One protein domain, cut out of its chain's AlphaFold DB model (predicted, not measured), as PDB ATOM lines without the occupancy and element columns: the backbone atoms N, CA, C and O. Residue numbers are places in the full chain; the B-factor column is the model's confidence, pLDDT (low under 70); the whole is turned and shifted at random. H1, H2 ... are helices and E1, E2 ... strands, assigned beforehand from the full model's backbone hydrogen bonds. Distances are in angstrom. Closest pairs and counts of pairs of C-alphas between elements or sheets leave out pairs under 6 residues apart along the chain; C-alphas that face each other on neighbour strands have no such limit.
ATOM      1  N   PRO A  28     175.257 181.607 271.958       56.66
ATOM      2  CA  PRO A  28     175.958 182.323 270.912       56.66
ATOM      3  C   PRO A  28     177.439 181.918 270.952       56.66
ATOM      4  O   PRO A  28     178.034 181.854 272.025       56.66
ATOM      5  N   GLU A  29     178.023 181.624 269.783       63.62
ATOM      6  CA  GLU A  29     179.423 181.164 269.642       63.62
ATOM      7  C   GLU A  29     180.432 182.133 270.277       63.62
ATOM      8  O   GLU A  29     181.528 181.750 270.670       63.62
ATOM      9  N   SER A  30     180.031 183.394 270.407       73.69
ATOM     10  CA  SER A  30     180.710 184.435 271.157       73.69
ATOM     11  C   SER A  30     179.685 184.998 272.136       73.69
ATOM     12  O   SER A  30     178.598 185.347 271.678       73.69
ATOM     13  N   GLY A  31     179.980 185.065 273.435       90.25
ATOM     14  CA  GLY A  31     179.014 185.439 274.476       90.25
ATOM     15  C   GLY A  31     178.219 186.726 274.197       90.25
ATOM     16  O   GLY A  31     178.524 187.496 273.288       90.25
ATOM     17  N   GLU A  32     177.202 187.011 275.001       95.31
ATOM     18  CA  GLU A  32     176.332 188.178 274.816       95.31
ATOM     19  C   GLU A  32     176.057 188.887 276.141       95.31
ATOM     20  O   GLU A  32     175.793 188.250 277.162       95.31
ATOM     21  N   VAL A  33     176.037 190.218 276.117       97.19
ATOM     22  CA  VAL A  33     175.535 191.046 277.211       97.19
ATOM     23  C   VAL A  33     174.323 191.830 276.738       97.19
ATOM     24  O   VAL A  33     174.331 192.464 275.689       97.19
ATOM     25  N   THR A  34     173.260 191.798 277.530       98.00
ATOM     26  CA  THR A  34     172.084 192.642 277.343       98.00
ATOM     27  C   THR A  34     172.082 193.727 278.407       98.00
ATOM     28  O   THR A  34     172.003 193.423 279.596       98.00
ATOM     29  N   LEU A  35     172.129 194.987 277.983       98.00
ATOM     30  CA  LEU A  35     171.981 196.158 278.841       98.00
ATOM     31  C   LEU A  35     170.568 196.718 278.698       98.00
ATOM     32  O   LEU A  35     170.114 197.010 277.593       98.00
ATOM     33  N   ASN A  36     169.874 196.893 279.815       98.00
ATOM     34  CA  ASN A  36     168.537 197.464 279.837       98.00
ATOM     35  C   ASN A  36     168.637 198.985 279.945       98.00
ATOM     36  O   ASN A  36     169.122 199.513 280.943       98.00
ATOM     37  N   PHE A  37     168.140 199.689 278.933       95.50
ATOM     38  CA  PHE A  37     167.928 201.132 278.986       95.50
ATOM     39  C   PHE A  37     166.433 201.424 279.044       95.50
ATOM     40  O   PHE A  37     165.624 200.664 278.513       95.50
ATOM     41  N   LYS A  38     166.075 202.596 279.576       91.00
ATOM     42  CA  LYS A  38     164.681 203.046 279.732       91.00
ATOM     43  C   LYS A  38     163.808 202.894 278.476       91.00
ATOM     44  O   LYS A  38     162.596 202.732 278.583       91.00
ATOM     45  N   ARG A  39     164.392 203.046 277.280       88.75
ATOM     46  CA  ARG A  39     163.655 202.953 276.004       88.75
ATOM     47  C   ARG A  39     163.644 201.544 275.427       88.75
ATOM     48  O   ARG A  39     162.605 201.104 274.947       88.75
ATOM     49  N   SER A  40     164.790 200.874 275.431       92.00
ATOM     50  CA  SER A  40     164.950 199.555 274.829       92.00
ATOM     51  C   SER A  40     166.212 198.876 275.351       92.00
ATOM     52  O   SER A  40     167.229 199.555 275.522       92.00
ATOM     53  N   PRO A  41     166.187 197.550 275.558       95.94
ATOM     54  CA  PRO A  41     167.404 196.799 275.809       95.94
ATOM     55  C   PRO A  41     168.308 196.807 274.572       95.94
ATOM     56  O   PRO A  41     167.827 196.868 273.438       95.94
ATOM     57  N   ILE A  42     169.614 196.730 274.799       96.38
ATOM     58  CA  ILE A  42     170.638 196.597 273.764       96.38
ATOM     59  C   ILE A  42     171.412 195.312 274.040       96.38
ATOM     60  O   ILE A  42     171.927 195.139 275.143       96.38
ATOM     61  N   ALA A  43     171.493 194.436 273.041       95.94
ATOM     62  CA  ALA A  43     172.353 193.260 273.066       95.94
ATOM     63  C   ALA A  43     173.696 193.585 272.399       95.94
ATOM     64  O   ALA A  43     173.729 194.198 271.331       95.94
ATOM     65  N   ILE A  44     174.789 193.178 273.037       95.50
ATOM     66  CA  ILE A  44     176.157 193.353 272.561       95.50
ATOM     67  C   ILE A  44     176.803 191.969 272.507       95.50
ATOM     68  O   ILE A  44     176.888 191.277 273.522       95.50
ATOM     69  N   ALA A  45     177.211 191.556 271.310       93.31
ATOM     70  CA  ALA A  45     177.845 190.264 271.075       93.31
ATOM     71  C   ALA A  45     179.317 190.257 271.527       93.31
ATOM     72  O   ALA A  45     179.850 191.268 271.985       93.31
ATOM     73  N   SER A  46     179.971 189.105 271.373       91.81
ATOM     74  CA  SER A  46     181.394 188.909 271.674       91.81
ATOM     75  C   SER A  46     181.768 189.238 273.117       91.81
ATOM     76  O   SER A  46     182.811 189.824 273.379       91.81
ATOM     77  N   THR A  47     180.893 188.860 274.052       94.75
ATOM     78  CA  THR A  47     181.127 189.026 275.487       94.75
ATOM     79  C   THR A  47     182.072 187.954 276.007       94.75
ATOM     80  O   THR A  47     181.747 186.762 276.009       94.75
ATOM     81  N   GLU A  48     183.217 188.395 276.496       94.50
ATOM     82  CA  GLU A  48     184.275 187.564 277.048       94.50
ATOM     83  C   GLU A  48     184.519 187.934 278.511       94.50
ATOM     84  O   GLU A  48     184.264 189.065 278.930       94.50
ATOM     85  N   LEU A  49     184.979 186.965 279.299       94.62
ATOM     86  CA  LEU A  49     185.405 187.155 280.676       94.62
ATOM     87  C   LEU A  49     186.857 186.733 280.829       94.62
ATOM     88  O   LEU A  49     187.200 185.588 280.545       94.62
ATOM     89  N   ASP A  50     187.655 187.630 281.392       94.12
ATOM     90  CA  ASP A  50     189.028 187.379 281.803       94.12
ATOM     91  C   ASP A  50     189.136 187.450 283.326       94.12
ATOM     92  O   ASP A  50     188.673 188.400 283.967       94.12
ATOM     93  N   LEU A  51     189.784 186.447 283.919       93.88
ATOM     94  CA  LEU A  51     190.196 186.481 285.320       93.88
ATOM     95  C   LEU A  51     191.714 186.632 285.393       93.88
ATOM     96  O   LEU A  51     192.465 185.662 285.282       93.88
ATOM     97  N   ILE A  52     192.156 187.864 285.619       92.50
ATOM     98  CA  ILE A  52     193.566 188.227 285.668       92.50
ATOM     99  C   ILE A  52     194.079 187.993 287.084       92.50
ATOM    100  O   ILE A  52     193.674 188.658 288.046       92.50
ATOM    101  N   ARG A  53     195.001 187.038 287.218       90.50
ATOM    102  CA  ARG A  53     195.633 186.729 288.499       90.50
ATOM    103  C   ARG A  53     196.732 187.730 288.803       90.50
ATOM    104  O   ARG A  53     197.723 187.832 288.082       90.50
ATOM    105  N   MET A  54     196.585 188.428 289.920       88.62
ATOM    106  CA  MET A  54     197.593 189.367 290.387       88.62
ATOM    107  C   MET A  54     198.541 188.666 291.362       88.62
ATOM    108  O   MET A  54     198.142 187.825 292.166       88.62
ATOM    109  N   ARG A  55     199.833 188.994 291.279       84.88
ATOM    110  CA  ARG A  55     200.862 188.467 292.190       84.88
ATOM    111  C   ARG A  55     201.037 189.388 293.401       84.88
ATOM    112  O   ARG A  55     200.419 190.449 293.499       84.88
ATOM    113  N   ASP A  56     201.877 188.959 294.339       86.75
ATOM    114  CA  ASP A  56     202.321 189.756 295.492       86.75
ATOM    115  C   ASP A  56     201.202 190.166 296.467       86.75
ATOM    116  O   ASP A  56     201.235 191.239 297.068       86.75
ATOM    117  N   GLY A  57     200.193 189.302 296.632       83.00
ATOM    118  CA  GLY A  57     199.100 189.501 297.592       83.00
ATOM    119  C   GLY A  57     198.079 190.566 297.185       83.00
ATOM    120  O   GLY A  57     197.233 190.939 297.998       83.00
ATOM    121  N   ARG A  58     198.143 191.063 295.945       89.81
ATOM    122  CA  ARG A  58     197.122 191.956 295.389       89.81
ATOM    123  C   ARG A  58     195.860 191.157 295.030       89.81
ATOM    124  O   ARG A  58     195.993 190.015 294.593       89.81
ATOM    125  N   PRO A  59     194.657 191.744 295.171       93.38
ATOM    126  CA  PRO A  59     193.435 191.131 294.665       93.38
ATOM    127  C   PRO A  59     193.540 190.846 293.166       93.38
ATOM    128  O   PRO A  59     194.140 191.627 292.425       93.38
ATOM    129  N   ASN A  60     192.927 189.749 292.734       95.25
ATOM    130  CA  ASN A  60     192.744 189.441 291.323       95.25
ATOM    131  C   ASN A  60     191.757 190.425 290.698       95.25
ATOM    132  O   ASN A  60     191.036 191.149 291.391       95.25
ATOM    133  N   VAL A  61     191.710 190.427 289.375       95.62
ATOM    134  CA  VAL A  61     190.827 191.295 288.609       95.62
ATOM    135  C   VAL A  61     189.931 190.438 287.735       95.62
ATOM    136  O   VAL A  61     190.410 189.536 287.053       95.62
ATOM    137  N   VAL A  62     188.638 190.735 287.746       96.06
ATOM    138  CA  VAL A  62     187.693 190.233 286.754       96.06
ATOM    139  C   VAL A  62     187.431 191.330 285.728       96.06
ATOM    140  O   VAL A  62     187.153 192.478 286.088       96.06
ATOM    141  N   GLN A  63     187.524 190.972 284.454       96.50
ATOM    142  CA  GLN A  63     187.124 191.820 283.342       96.50
ATOM    143  C   GLN A  63     186.054 191.123 282.521       96.50
ATOM    144  O   GLN A  63     186.155 189.930 282.261       96.50
ATOM    145  N   ILE A  64     185.026 191.872 282.128       96.50
ATOM    146  CA  ILE A  64     184.071 191.447 281.104       96.50
ATOM    147  C   ILE A  64     184.147 192.463 279.977       96.50
ATOM    148  O   ILE A  64     183.886 193.645 280.208       96.50
ATOM    149  N   THR A  65     184.497 192.020 278.779       95.94
ATOM    150  CA  THR A  65     184.652 192.860 277.587       95.94
ATOM    151  C   THR A  65     183.717 192.394 276.485       95.94
ATOM    152  O   THR A  65     183.342 191.230 276.432       95.94
ATOM    153  N   THR A  66     183.326 193.302 275.592       95.56
ATOM    154  CA  THR A  66     182.553 192.972 274.375       95.56
ATOM    155  C   THR A  66     183.323 193.286 273.092       95.56
ATOM    156  O   THR A  66     182.745 193.561 272.042       95.56
ATOM    157  N   TYR A  67     184.643 193.381 273.206       91.88
ATOM    158  CA  TYR A  67     185.559 193.709 272.128       91.88
ATOM    159  C   TYR A  67     186.884 193.004 272.388       91.88
ATOM    160  O   TYR A  67     187.252 192.784 273.543       91.88
ATOM    161  N   ASP A  68     187.618 192.713 271.319       87.56
ATOM    162  CA  ASP A  68     188.955 192.150 271.440       87.56
ATOM    163  C   ASP A  68     189.965 193.276 271.741       87.56
ATOM    164  O   ASP A  68     190.135 194.175 270.901       87.56
ATOM    165  N   PRO A  69     190.623 193.275 272.918       79.94
ATOM    166  CA  PRO A  69     191.583 194.312 273.291       79.94
ATOM    167  C   PRO A  69     192.842 194.320 272.412       79.94
ATOM    168  O   PRO A  69     193.499 195.359 272.325       79.94
ATOM    169  N   ASP A  70     193.150 193.213 271.732       82.38
ATOM    170  CA  ASP A  70     194.330 193.058 270.878       82.38
ATOM    171  C   ASP A  70     194.082 193.525 269.434       82.38
ATOM    172  O   ASP A  70     195.001 193.554 268.608       82.38
ATOM    173  N   THR A  71     192.851 193.939 269.115       83.38
ATOM    174  CA  THR A  71     192.478 194.425 267.784       83.38
ATOM    175  C   THR A  71     192.049 195.891 267.805       83.38
ATOM    176  O   THR A  71     191.395 196.385 268.723       83.38
ATOM    177  N   SER A  72     192.413 196.625 266.750       76.69
ATOM    178  CA  SER A  72     192.005 198.025 266.589       76.69
ATOM    179  C   SER A  72     190.588 198.177 266.032       76.69
ATOM    180  O   SER A  72     189.993 199.244 266.162       76.69
ATOM    181  N   ALA A  73     190.057 197.143 265.374       81.31
ATOM    182  CA  ALA A  73     188.714 197.156 264.813       81.31
ATOM    183  C   ALA A  73     187.697 196.811 265.906       81.31
ATOM    184  O   ALA A  73     187.825 195.791 266.574       81.31
ATOM    185  N   ARG A  74     186.677 197.655 266.080       85.25
ATOM    186  CA  ARG A  74     185.630 197.455 267.088       85.25
ATOM    187  C   ARG A  74     184.254 197.531 266.454       85.25
ATOM    188  O   ARG A  74     183.988 198.420 265.646       85.25
ATOM    189  N   SER A  75     183.382 196.627 266.875       90.94
ATOM    190  CA  SER A  75     181.946 196.730 266.644       90.94
ATOM    191  C   SER A  75     181.333 197.460 267.827       90.94
ATOM    192  O   SER A  75     181.551 197.063 268.965       90.94
ATOM    193  N   TYR A  76     180.601 198.536 267.559       94.31
ATOM    194  CA  TYR A  76     179.937 199.319 268.596       94.31
ATOM    195  C   TYR A  76     178.464 198.903 268.739       94.31
ATOM    196  O   TYR A  76     177.855 198.506 267.741       94.31
ATOM    197  N   PRO A  77     177.872 199.024 269.939       96.00
ATOM    198  CA  PRO A  77     178.471 199.558 271.168       96.00
ATOM    199  C   PRO A  77     179.491 198.606 271.808       96.00
ATOM    200  O   PRO A  77     179.464 197.407 271.558       96.00
ATOM    201  N   VAL A  78     180.375 199.145 272.650       96.12
ATOM    202  CA  VAL A  78     181.350 198.356 273.419       96.12
ATOM    203  C   VAL A  78     181.201 198.582 274.918       96.12
ATOM    204  O   VAL A  78     180.854 199.680 275.363       96.12
ATOM    205  N   LEU A  79     181.490 197.538 275.688       97.44
ATOM    206  CA  LEU A  79     181.433 197.514 277.140       97.44
ATOM    207  C   LEU A  79     182.724 196.912 277.707       97.44
ATOM    208  O   LEU A  79     183.229 195.908 277.203       97.44
ATOM    209  N   LEU A  80     183.217 197.515 278.786       97.62
ATOM    210  CA  LEU A  80     184.170 196.924 279.716       97.62
ATOM    211  C   LEU A  80     183.602 197.047 281.133       97.62
ATOM    212  O   LEU A  80     183.289 198.147 281.592       97.62
ATOM    213  N   LEU A  81     183.507 195.920 281.830       98.12
ATOM    214  CA  LEU A  81     183.296 195.847 283.271       98.12
ATOM    215  C   LEU A  81     184.610 195.424 283.915       98.12
ATOM    216  O   LEU A  81     185.220 194.455 283.471       98.12
ATOM    217  N   HIS A  82     185.040 196.131 284.952       97.56
ATOM    218  CA  HIS A  82     186.308 195.869 285.624       97.56
ATOM    219  C   HIS A  82     186.113 195.883 287.138       97.56
ATOM    220  O   HIS A  82     185.747 196.908 287.707       97.56
ATOM    221  N   GLY A  83     186.360 194.752 287.793       97.44
ATOM    222  CA  GLY A  83     186.181 194.600 289.234       97.44
ATOM    223  C   GLY A  83     187.337 193.852 289.880       97.44
ATOM    224  O   GLY A  83     188.035 193.074 289.235       97.44
ATOM    225  N   ILE A  84     187.533 194.070 291.179       96.81
ATOM    226  CA  ILE A  84     188.520 193.330 291.971       96.81
ATOM    227  C   ILE A  84     187.866 192.139 292.669       96.81
ATOM    228  O   ILE A  84     186.721 192.209 293.111       96.81
ATOM    229  N   THR A  85     188.604 191.043 292.808       95.94
ATOM    230  CA  THR A  85     188.124 189.820 293.451       95.94
ATOM    231  C   THR A  85     189.246 189.064 294.146       95.94
ATOM    232  O   THR A  85     190.411 189.154 293.774       95.94
ATOM    233  N   ASN A  86     188.891 188.280 295.160       94.06
ATOM    234  CA  ASN A  86     189.812 187.326 295.784       94.06
ATOM    235  C   ASN A  86     189.703 185.929 295.156       94.06
ATOM    236  O   ASN A  86     190.449 185.022 295.526       94.06
ATOM    237  N   MET A  87     188.771 185.741 294.219       94.00
ATOM    238  CA  MET A  87     188.583 184.481 293.514       94.00
ATOM    239  C   MET A  87     189.725 184.238 292.542       94.00
ATOM    240  O   MET A  87     190.199 185.156 291.876       94.00
ATOM    241  N   SER A  88     190.192 182.993 292.488       90.12
ATOM    242  CA  SER A  88     191.358 182.610 291.687       90.12
ATOM    243  C   SER A  88     190.996 181.818 290.440       90.12
ATOM    244  O   SER A  88     191.847 181.693 289.565       90.12
ATOM    245  N   THR A  89     189.766 181.312 290.327       91.75
ATOM    246  CA  THR A  89     189.287 180.620 289.124       91.75
ATOM    247  C   THR A  89     187.953 181.174 288.651       91.75
ATOM    248  O   THR A  89     187.145 181.627 289.467       91.75
ATOM    249  N   ALA A  90     187.680 181.087 287.349       90.94
ATOM    250  CA  ALA A  90     186.394 181.535 286.806       90.94
ATOM    251  C   ALA A  90     185.212 180.751 287.410       90.94
ATOM    252  O   ALA A  90     184.175 181.325 287.728       90.94
ATOM    253  N   ALA A  91     185.400 179.454 287.678       91.75
ATOM    254  CA  ALA A  91     184.401 178.622 288.349       91.75
ATOM    255  C   ALA A  91     184.046 179.133 289.758       91.75
ATOM    256  O   ALA A  91     182.889 179.061 290.164       91.75
ATOM    257  N   SER A  92     185.029 179.670 290.494       94.00
ATOM    258  CA  SER A  92     184.816 180.212 291.843       94.00
ATOM    259  C   SER A  92     184.093 181.559 291.873       94.00
ATOM    260  O   SER A  92     183.690 181.995 292.940       94.00
ATOM    261  N   LEU A  93     183.888 182.202 290.719       95.38
ATOM    262  CA  LEU A  93     183.059 183.402 290.641       95.38
ATOM    263  C   LEU A  93     181.568 183.080 290.777       95.38
ATOM    264  O   LEU A  93     180.803 183.964 291.132       95.38
ATOM    265  N   ALA A  94     181.119 181.852 290.499       95.81
ATOM    266  CA  ALA A  94     179.699 181.520 290.582       95.81
ATOM    267  C   ALA A  94     179.151 181.726 292.010       95.81
ATOM    268  O   ALA A  94     179.640 181.129 292.966       95.81
ATOM    269  N   GLY A  95     178.113 182.556 292.142       95.56
ATOM    270  CA  GLY A  95     177.529 182.974 293.419       95.56
ATOM    271  C   GLY A  95     178.135 184.253 294.006       95.56
ATOM    272  O   GLY A  95     177.551 184.831 294.922       95.56
ATOM    273  N   GLU A  96     179.262 184.731 293.473       97.94
ATOM    274  CA  GLU A  96     179.919 185.941 293.953       97.94
ATOM    275  C   GLU A  96     179.255 187.206 293.412       97.94
ATOM    276  O   GLU A  96     178.686 187.252 292.318       97.94
ATOM    277  N   THR A  97     179.363 188.274 294.197       98.31
ATOM    278  CA  THR A  97     178.928 189.612 293.802       98.31
ATOM    279  C   THR A  97     180.105 190.567 293.875       98.31
ATOM    280  O   THR A  97     180.707 190.743 294.932       98.31
ATOM    281  N   ILE A  98     180.422 191.196 292.748       98.19
ATOM    282  CA  ILE A  98     181.582 192.070 292.585       98.19
ATOM    283  C   ILE A  98     181.100 193.468 292.202       98.19
ATOM    284  O   ILE A  98     180.162 193.631 291.424       98.19
ATOM    285  N   GLN A  99     181.736 194.486 292.779       98.31
ATOM    286  CA  GLN A  99     181.555 195.872 292.361       98.31
ATOM    287  C   GLN A  99     182.504 196.152 291.199       98.31
ATOM    288  O   GLN A  99     183.718 195.998 291.343       98.31
ATOM    289  N   CYS A 100     181.939 196.536 290.060       98.44
ATOM    290  CA  CYS A 100     182.681 196.782 288.836       98.44
ATOM    291  C   CYS A 100     182.583 198.249 288.424       98.44
ATOM    292  O   CYS A 100     181.494 198.826 288.364       98.44
ATOM    293  N   ASP A 101     183.727 198.814 288.054       98.25
ATOM    294  CA  ASP A 101     183.771 199.989 287.199       98.25
ATOM    295  C   ASP A 101     183.214 199.627 285.826       98.25
ATOM    296  O   ASP A 101     183.402 198.509 285.334       98.25
ATOM    297  N   VAL A 102     182.537 200.582 285.202       98.12
ATOM    298  CA  VAL A 102     181.896 200.389 283.901       98.12
ATOM    299  C   VAL A 102     182.435 201.416 282.937       98.12
ATOM    300  O   VAL A 102     182.496 202.597 283.268       98.12
ATOM    301  N   TYR A 103     182.762 200.965 281.736       97.38
ATOM    302  CA  TYR A 103     183.142 201.799 280.609       97.38
ATOM    303  C   TYR A 103     182.278 201.382 279.428       97.38
ATOM    304  O   TYR A 103     182.298 200.223 279.016       97.38
ATOM    305  N   TYR A 104     181.499 202.316 278.904       97.19
ATOM    306  CA  TYR A 104     180.568 202.078 277.813       97.19
ATOM    307  C   TYR A 104     180.771 203.123 276.726       97.19
ATOM    308  O   TYR A 104     180.862 204.318 277.012       97.19
ATOM    309  N   GLN A 105     180.813 202.682 275.475       96.00
ATOM    310  CA  GLN A 105     180.895 203.575 274.328       96.00
ATOM    311  C   GLN A 105     179.877 203.133 273.276       96.00
ATOM    312  O   GLN A 105     179.937 202.015 272.768       96.00
ATOM    313  N   GLU A 106     178.930 204.015 272.958       94.94
ATOM    314  CA  GLU A 106     177.794 203.705 272.082       94.94
ATOM    315  C   GLU A 106     178.203 203.585 270.609       94.94
ATOM    316  O   GLU A 106     177.686 202.748 269.877       94.94
ATOM    317  N   SER A 107     179.137 204.427 270.175       95.06
ATOM    318  CA  SER A 107     179.676 204.484 268.815       95.06
ATOM    319  C   SER A 107     181.111 205.007 268.810       95.06
ATOM    320  O   SER A 107     181.547 205.653 269.763       95.06
ATOM    321  N   GLU A 108     181.821 204.818 267.698       93.38
ATOM    322  CA  GLU A 108     183.209 205.269 267.508       93.38
ATOM    323  C   GLU A 108     183.437 206.751 267.839       93.38
ATOM    324  O   GLU A 108     184.490 207.125 268.350       93.38
ATOM    325  N   THR A 109     182.438 207.596 267.578       93.44
ATOM    326  CA  THR A 109     182.527 209.051 267.784       93.44
ATOM    327  C   THR A 109     181.920 209.518 269.106       93.44
ATOM    328  O   THR A 109     182.072 210.685 269.467       93.44
ATOM    329  N   SER A 110     181.246 208.630 269.842       93.94
ATOM    330  CA  SER A 110     180.686 208.956 271.156       93.94
ATOM    331  C   SER A 110     181.777 208.995 272.231       93.94
ATOM    332  O   SER A 110     182.735 208.216 272.153       93.94
ATOM    333  N   PRO A 111     181.650 209.868 273.246       94.38
ATOM    334  CA  PRO A 111     182.528 209.820 274.406       94.38
ATOM    335  C   PRO A 111     182.360 208.491 275.146       94.38
ATOM    336  O   PRO A 111     181.276 207.907 275.178       94.38
ATOM    337  N   ILE A 112     183.434 208.037 275.788       95.44
ATOM    338  CA  ILE A 112     183.361 206.897 276.702       95.44
ATOM    339  C   ILE A 112     182.646 207.375 277.966       95.44
ATOM    340  O   ILE A 112     183.116 208.292 278.644       95.44
ATOM    341  N   ALA A 113     181.506 206.762 278.266       97.25
ATOM    342  CA  ALA A 113     180.787 206.960 279.511       97.25
ATOM    343  C   ALA A 113     181.323 205.998 280.568       97.25
ATOM    344  O   ALA A 113     181.495 204.808 280.296       97.25
ATOM    345  N   MET A 114     181.573 206.509 281.770       97.81
ATOM    346  CA  MET A 114     182.182 205.729 282.842       97.81
ATOM    347  C   MET A 114     181.500 205.913 284.196       97.81
ATOM    348  O   MET A 114     180.759 206.880 284.397       97.81
ATOM    349  N   THR A 115     181.744 204.982 285.119       97.06
ATOM    350  CA  THR A 115     181.340 205.123 286.525       97.06
ATOM    351  C   THR A 115     181.954 206.377 287.145       97.06
ATOM    352  O   THR A 115     183.106 206.730 286.885       97.06
ATOM    353  N   LEU A 116     181.172 207.081 287.968       93.50
ATOM    354  CA  LEU A 116     181.680 208.210 288.742       93.50
ATOM    355  C   LEU A 116     182.517 207.720 289.935       93.50
ATOM    356  O   LEU A 116     182.293 206.615 290.431       93.50
ATOM    357  N   PRO A 117     183.449 208.541 290.455       90.94
ATOM    358  CA  PRO A 117     184.205 208.186 291.650       90.94
ATOM    359  C   PRO A 117     183.292 207.810 292.824       90.94
ATOM    360  O   PRO A 117     182.454 208.606 293.247       90.94
ATOM    361  N   GLY A 118     183.490 206.609 293.372       92.62
ATOM    362  CA  GLY A 118     182.693 206.075 294.482       92.62
ATOM    363  C   GLY A 118     181.400 205.365 294.065       92.62
ATOM    364  O   GLY A 118     180.713 204.834 294.935       92.62
ATOM    365  N   GLU A 119     181.086 205.317 292.771       95.94
ATOM    366  CA  GLU A 119     179.985 204.529 292.216       95.94
ATOM    367  C   GLU A 119     180.522 203.279 291.511       95.94
ATOM    368  O   GLU A 119     181.610 203.289 290.942       95.94
ATOM    369  N   ALA A 120     179.747 202.198 291.535       97.69
ATOM    370  CA  ALA A 120     180.083 200.954 290.854       97.69
ATOM    371  C   ALA A 120     178.809 200.212 290.450       97.69
ATOM    372  O   ALA A 120     177.781 200.288 291.130       97.69
ATOM    373  N   MET A 121     178.883 199.467 289.350       98.44
ATOM    374  CA  MET A 121     177.847 198.508 288.994       98.44
ATOM    375  C   MET A 121     178.046 197.238 289.815       98.44
ATOM    376  O   MET A 121     179.118 196.638 289.816       98.44
ATOM    377  N   THR A 122     176.985 196.785 290.472       98.62
ATOM    378  CA  THR A 122     176.976 195.466 291.105       98.62
ATOM    379  C   THR A 122     176.810 194.385 290.039       98.62
ATOM    380  O   THR A 122     175.821 194.390 289.311       98.62
ATOM    381  N   VAL A 123     177.754 193.452 289.957       98.62
ATOM    382  CA  VAL A 123     177.716 192.291 289.061       98.62
ATOM    383  C   VAL A 123     177.614 191.033 289.910       98.62
ATOM    384  O   VAL A 123     178.525 190.729 290.677       98.62
ATOM    385  N   THR A 124     176.510 190.302 289.783       98.56
ATOM    386  CA  THR A 124     176.298 189.034 290.495       98.56
ATOM    387  C   THR A 124     176.428 187.881 289.518       98.56
ATOM    388  O   THR A 124     175.603 187.723 288.618       98.56
ATOM    389  N   PHE A 125     177.458 187.069 289.704       97.94
ATOM    390  CA  PHE A 125     177.730 185.884 288.905       97.94
ATOM    391  C   PHE A 125     176.848 184.727 289.374       97.94
ATOM    392  O   PHE A 125     176.717 184.474 290.569       97.94
ATOM    393  N   GLN A 126     176.217 184.024 288.439       96.44
ATOM    394  CA  GLN A 126     175.146 183.077 288.739       96.44
ATOM    395  C   GLN A 126     175.588 181.633 288.521       96.44
ATOM    396  O   GLN A 126     175.694 180.871 289.479       96.44
ATOM    397  N   GLN A 127     175.841 181.243 287.270       93.06
ATOM    398  CA  GLN A 127     176.121 179.856 286.914       93.06
ATOM    399  C   GLN A 127     177.347 179.756 286.016       93.06
ATOM    400  O   GLN A 127     177.457 180.458 285.013       93.06
ATOM    401  N   TYR A 128     178.237 178.829 286.367       92.69
ATOM    402  CA  TYR A 128     179.347 178.392 285.528       92.69
ATOM    403  C   TYR A 128     178.961 177.111 284.781       92.69
ATOM    404  O   TYR A 128     178.505 176.143 285.396       92.69
ATOM    405  N   ASN A 129     179.152 177.102 283.463       91.19
ATOM    406  CA  ASN A 129     179.023 175.919 282.624       91.19
ATOM    407  C   ASN A 129     180.419 175.500 282.124       91.19
ATOM    408  O   ASN A 129     180.978 176.174 281.255       91.19
ATOM    409  N   PRO A 130     180.986 174.393 282.639       86.94
ATOM    410  CA  PRO A 130     182.318 173.942 282.250       86.94
ATOM    411  C   PRO A 130     182.388 173.376 280.830       86.94
ATOM    412  O   PRO A 130     183.466 173.392 280.243       86.94
ATOM    413  N   THR A 131     181.277 172.875 280.281       86.62
ATOM    414  CA  THR A 131     181.242 172.282 278.935       86.62
ATOM    415  C   THR A 131     181.486 173.344 277.873       86.62
ATOM    416  O   THR A 131     182.304 173.148 276.980       86.62
ATOM    417  N   ASP A 132     180.820 174.486 278.029       84.94
ATOM    418  CA  ASP A 132     180.845 175.579 277.055       84.94
ATOM    419  C   ASP A 132     181.782 176.723 277.482       84.94
ATOM    420  O   ASP A 132     181.884 177.732 276.795       84.94
ATOM    421  N   GLN A 133     182.453 176.581 278.634       90.31
ATOM    422  CA  GLN A 133     183.281 177.615 279.269       90.31
ATOM    423  C   GLN A 133     182.545 178.953 279.433       90.31
ATOM    424  O   GLN A 133     183.086 180.022 279.160       90.31
ATOM    425  N   LEU A 134     181.300 178.892 279.909       92.62
ATOM    426  CA  LEU A 134     180.448 180.070 280.069       92.62
ATOM    427  C   LEU A 134     180.249 180.426 281.530       92.62
ATOM    428  O   LEU A 134     180.102 179.548 282.385       92.62
ATOM    429  N   LEU A 135     180.120 181.720 281.787       94.81
ATOM    430  CA  LEU A 135     179.654 182.248 283.057       94.81
ATOM    431  C   LEU A 135     178.496 183.216 282.817       94.81
ATOM    432  O   LEU A 135     178.607 184.154 282.025       94.81
ATOM    433  N   THR A 136     177.378 182.998 283.505       96.81
ATOM    434  CA  THR A 136     176.258 183.942 283.501       96.81
ATOM    435  C   THR A 136     176.369 184.930 284.653       96.81
ATOM    436  O   THR A 136     176.815 184.582 285.748       96.81
ATOM    437  N   ALA A 137     175.927 186.164 284.429       98.19
ATOM    438  CA  ALA A 137     175.845 187.185 285.462       98.19
ATOM    439  C   ALA A 137     174.623 188.089 285.274       98.19
ATOM    440  O   ALA A 137     174.188 188.343 284.152       98.19
ATOM    441  N   SER A 138     174.104 188.621 286.377       98.50
ATOM    442  CA  SER A 138     173.149 189.730 286.383       98.50
ATOM    443  C   SER A 138     173.863 191.037 286.705       98.50
ATOM    444  O   SER A 138     174.704 191.087 287.604       98.50
ATOM    445  N   LEU A 139     173.484 192.096 285.999       98.69
ATOM    446  CA  LEU A 139     174.055 193.431 286.119       98.69
ATOM    447  C   LEU A 139     173.070 194.351 286.843       98.69
ATOM    448  O   LEU A 139     171.893 194.423 286.480       98.69
ATOM    449  N   GLY A 140     173.554 195.059 287.858       98.44
ATOM    450  CA  GLY A 140     172.806 196.082 288.578       98.44
ATOM    451  C   GLY A 140     172.634 197.368 287.768       98.44
ATOM    452  O   GLY A 140     173.316 197.600 286.769       98.44
ATOM    453  N   ALA A 141     171.715 198.223 288.209       98.12
ATOM    454  CA  ALA A 141     171.538 199.546 287.623       98.12
ATOM    455  C   ALA A 141     172.731 200.463 287.946       98.12
ATOM    456  O   ALA A 141     173.303 200.381 289.033       98.12
ATOM    457  N   ILE A 142     173.077 201.360 287.021       98.12
ATOM    458  CA  ILE A 142     174.149 202.347 287.201       98.12
ATOM    459  C   ILE A 142     173.896 203.591 286.342       98.12
ATOM    460  O   ILE A 142     173.270 203.512 285.281       98.12
ATOM    461  N   CYS A 143     174.387 204.741 286.797       97.44
ATOM    462  CA  CYS A 143     174.438 205.969 286.013       97.44
ATOM    463  C   CYS A 143     175.888 206.215 285.590       97.44
ATOM    464  O   CYS A 143     176.776 206.290 286.430       97.44
ATOM    465  N   LEU A 144     176.131 206.320 284.288       97.44
ATOM    466  CA  LEU A 144     177.447 206.617 283.736       97.44
ATOM    467  C   LEU A 144     177.519 208.080 283.319       97.44
ATOM    468  O   LEU A 144     176.515 208.665 282.904       97.44
ATOM    469  N   CYS A 145     178.717 208.649 283.385       97.38
ATOM    470  CA  CYS A 145     179.000 210.009 282.955       97.38
ATOM    471  C   CYS A 145     180.014 209.993 281.808       97.38
ATOM    472  O   CYS A 145     181.090 209.408 281.937       97.38
ATOM    473  N   GLY A 146     179.664 210.620 280.688       93.50
ATOM    474  CA  GLY A 146     180.578 210.894 279.584       93.50
ATOM    475  C   GLY A 146     181.508 212.063 279.899       93.50
ATOM    476  O   GLY A 146     181.218 212.910 280.748       93.50
ATOM    477  N   SER A 147     182.623 212.152 279.175       85.31
ATOM    478  CA  SER A 147     183.549 213.291 279.274       85.31
ATOM    479  C   SER A 147     182.932 214.623 278.826       85.31
ATOM    480  O   SER A 147     183.420 215.688 279.198       85.31
ATOM    481  N   ASP A 148     181.839 214.572 278.066       88.69
ATOM    482  CA  ASP A 148     181.010 215.709 277.669       88.69
ATOM    483  C   ASP A 148     179.979 216.121 278.742       88.69
ATOM    484  O   ASP A 148     179.223 217.073 278.545       88.69
ATOM    485  N   GLY A 149     179.936 215.420 279.882       89.81
ATOM    486  CA  GLY A 149     178.953 215.613 280.949       89.81
ATOM    487  C   GLY A 149     177.594 214.957 280.681       89.81
ATOM    488  O   GLY A 149     176.680 215.091 281.501       89.81
ATOM    489  N   GLY A 150     177.443 214.246 279.558       93.62
ATOM    490  CA  GLY A 150     176.265 213.449 279.247       93.62
ATOM    491  C   GLY A 150     176.086 212.309 280.249       93.62
ATOM    492  O   GLY A 150     177.056 211.723 280.725       93.62
ATOM    493  N   LYS A 151     174.833 211.986 280.586       95.25
ATOM    494  CA  LYS A 151     174.504 210.896 281.516       95.25
ATOM    495  C   LYS A 151     173.807 209.754 280.798       95.25
ATOM    496  O   LYS A 151     172.839 209.982 280.073       95.25
ATOM    497  N   ILE A 152     174.254 208.533 281.069       95.44
ATOM    498  CA  ILE A 152     173.660 207.303 280.546       95.44
ATOM    499  C   ILE A 152     173.147 206.481 281.724       95.44
ATOM    500  O   ILE A 152     173.922 206.057 282.574       95.44
ATOM    501  N   GLN A 153     171.837 206.247 281.769       97.31
ATOM    502  CA  GLN A 153     171.232 205.379 282.775       97.31
ATOM    503  C   GLN A 153     171.076 203.965 282.218       97.31
ATOM    504  O   GLN A 153     170.308 203.753 281.278       97.31
ATOM    505  N   ILE A 154     171.747 203.010 282.855       97.88
ATOM    506  CA  ILE A 154     171.534 201.576 282.664       97.88
ATOM    507  C   ILE A 154     170.660 201.095 283.828       97.88
ATOM    508  O   ILE A 154     170.956 201.356 284.993       97.88
ATOM    509  N   GLU A 155     169.549 200.429 283.531       98.19
ATOM    510  CA  GLU A 155     168.568 199.926 284.510       98.19
ATOM    511  C   GLU A 155     168.892 198.499 284.989       98.19
ATOM    512  O   GLU A 155     168.163 197.917 285.790       98.19
ATOM    513  N   GLY A 156     170.000 197.942 284.505       98.00
ATOM    514  CA  GLY A 156     170.495 196.603 284.797       98.00
ATOM    515  C   GLY A 156     170.761 195.830 283.513       98.00
ATOM    516  O   GLY A 156     170.823 196.407 282.426       98.00
ATOM    517  N   GLY A 157     170.906 194.517 283.621       98.00
ATOM    518  CA  GLY A 157     171.196 193.684 282.464       98.00
ATOM    519  C   GLY A 157     171.554 192.256 282.831       98.00
ATOM    520  O   GLY A 157     171.499 191.869 283.996       98.00
ATOM    521  N   ASN A 158     171.938 191.480 281.825       98.00
ATOM    522  CA  ASN A 158     172.474 190.136 282.007       98.00
ATOM    523  C   ASN A 158     173.656 189.932 281.068       98.00
ATOM    524  O   ASN A 158     173.637 190.437 279.950       98.00
ATOM    525  N   ALA A 159     174.644 189.167 281.507       97.25
ATOM    526  CA  ALA A 159     175.770 188.743 280.696       97.25
ATOM    527  C   ALA A 159     175.812 187.215 280.624       97.25
ATOM    528  O   ALA A 159     175.584 186.524 281.617       97.25
ATOM    529  N   LEU A 160     176.124 186.709 279.442       96.31
ATOM    530  CA  LEU A 160     176.557 185.354 279.163       96.31
ATOM    531  C   LEU A 160     177.959 185.485 278.571       96.31
ATOM    532  O   LEU A 160     178.093 185.772 277.387       96.31
ATOM    533  N   ALA A 161     178.989 185.346 279.399       94.94
ATOM    534  CA  ALA A 161     180.368 185.580 278.989       94.94
ATOM    535  C   ALA A 161     181.094 184.260 278.717       94.94
ATOM    536  O   ALA A 161     181.002 183.328 279.521       94.94
ATOM    537  N   VAL A 162     181.828 184.199 277.605       93.88
ATOM    538  CA  VAL A 162     182.782 183.116 277.323       93.88
ATOM    539  C   VAL A 162     184.065 183.401 278.090       93.88
ATOM    540  O   VAL A 162     184.584 184.511 278.039       93.88
TER     541      VAL A 162
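What this domain is: This is residues 28 to 162 of the 168 residues of an uncharacterized protein of Rhodopirellula sp (UniProt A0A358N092). What would one see first in this model? It is a closed barrel of eight strands, running round through E1, E2, E3, E4, E5, E7, E8 and E11 and back to E1, with E6, E9 and E10 extending its wall at one end. The small helix H1 sits outside the barrel, toward the opposite end. What is it made of? The printed part has 135 residues with eleven named strands and one named helix, in the order E1 E2 E3 E4 H1 E5 E6 E7 E8 E9 E10 E11; the class is mostly strand, and neighbour strands are antiparallel throughout. How large is it? It is compact, with a radius of gyration of the C-alphas of 14.4 A and spans of 37 by 33 by 29 A.

How they stand to each other: Which strands make the first half of the ring? E1, residues 31 to 36, E2, residues 41 to 52, E3, residues 60 to 65, and E4, residues 78 to 85, form a meander, each strand the antiparallel neighbour of the one before and in a hairpin with it. Within hydrogen-bond range are N 33 and O 44 of E1 and E2, 2.9 A, N 50 and O 63 of E2 and E3, 2.9 A, and N 62 and O 83 of E3 and E4, 2.8 A. E2 bends by 69 degrees at residue 45, and its pairing is staggered, with E1 over residues 41 to 47 and with E3 over residues 48 to 52. How does the ring close? E5, residues 97 to 105, is antiparallel to E4, with N 80 and O 103 at 2.9 A, and to E7, residues 121 to 129, with N 98 and O 123 at 2.8 A. E7 forms a hairpin with E8, residues 134 to 139, with N 126 and O 136 at 2.8 A. E11, residues 156 to 162, is antiparallel to E8, with N 137 and O 159 at 2.9 A, and to E1, with N 34 and O 158 at 2.8 A. Where do the further strands pair? E5 bends by 51 degrees at residue 101; E7 and E6, residues 113 to 115, are on one side of it, and E4 is on the other side. N 104 and O 113 of the hairpin E5 and E6 are 2.9 A apart, N 114 of E6 and O 145 of E9, residues 142 to 146, are 2.9 A apart, and N 144 and O 152 of the hairpin of E9 and E10, residues 151 to 154, are 2.8 A apart. E8 runs on into E9 at 86 degrees, and E10 runs on into E11 at 70 degrees. Where is the helix? H1, residues 90 to 93, is on the barrel and outside it, over none of the strands, at a height over the sheet of 6.0 A. The closest C-alphas of H1 and E7 are those of Ala 91 and Tyr 128, 5.8 A apart. H1 is too short for an O i to N i+4 pair, and its one O i to N i+3 pair is within hydrogen-bond range.

Where its parts are: Where do the first and last strands lie? E1 begins at C-alpha 31, (179.014, 185.439, 274.476), and E11 ends at C-alpha 162, (182.782, 183.116, 277.323). How long are the longer strands? From first to last C-alpha E2 measures 29.2 A, E5 24.0 A, E7 23.5 A, E4 22.8 A and E11 19.7 A.

The domain as a whole: How far does it reach? The two C-alphas farthest apart are those of Arg 39 and Asp 56, at 45.3 A. Is anything missing or long? The printed part has no cut, and the link from E3 to E4, residues 66 to 77, is long. How sure is the model? The mean pLDDT of the printed part is 93.4, and residues 28 to 29 are under 70.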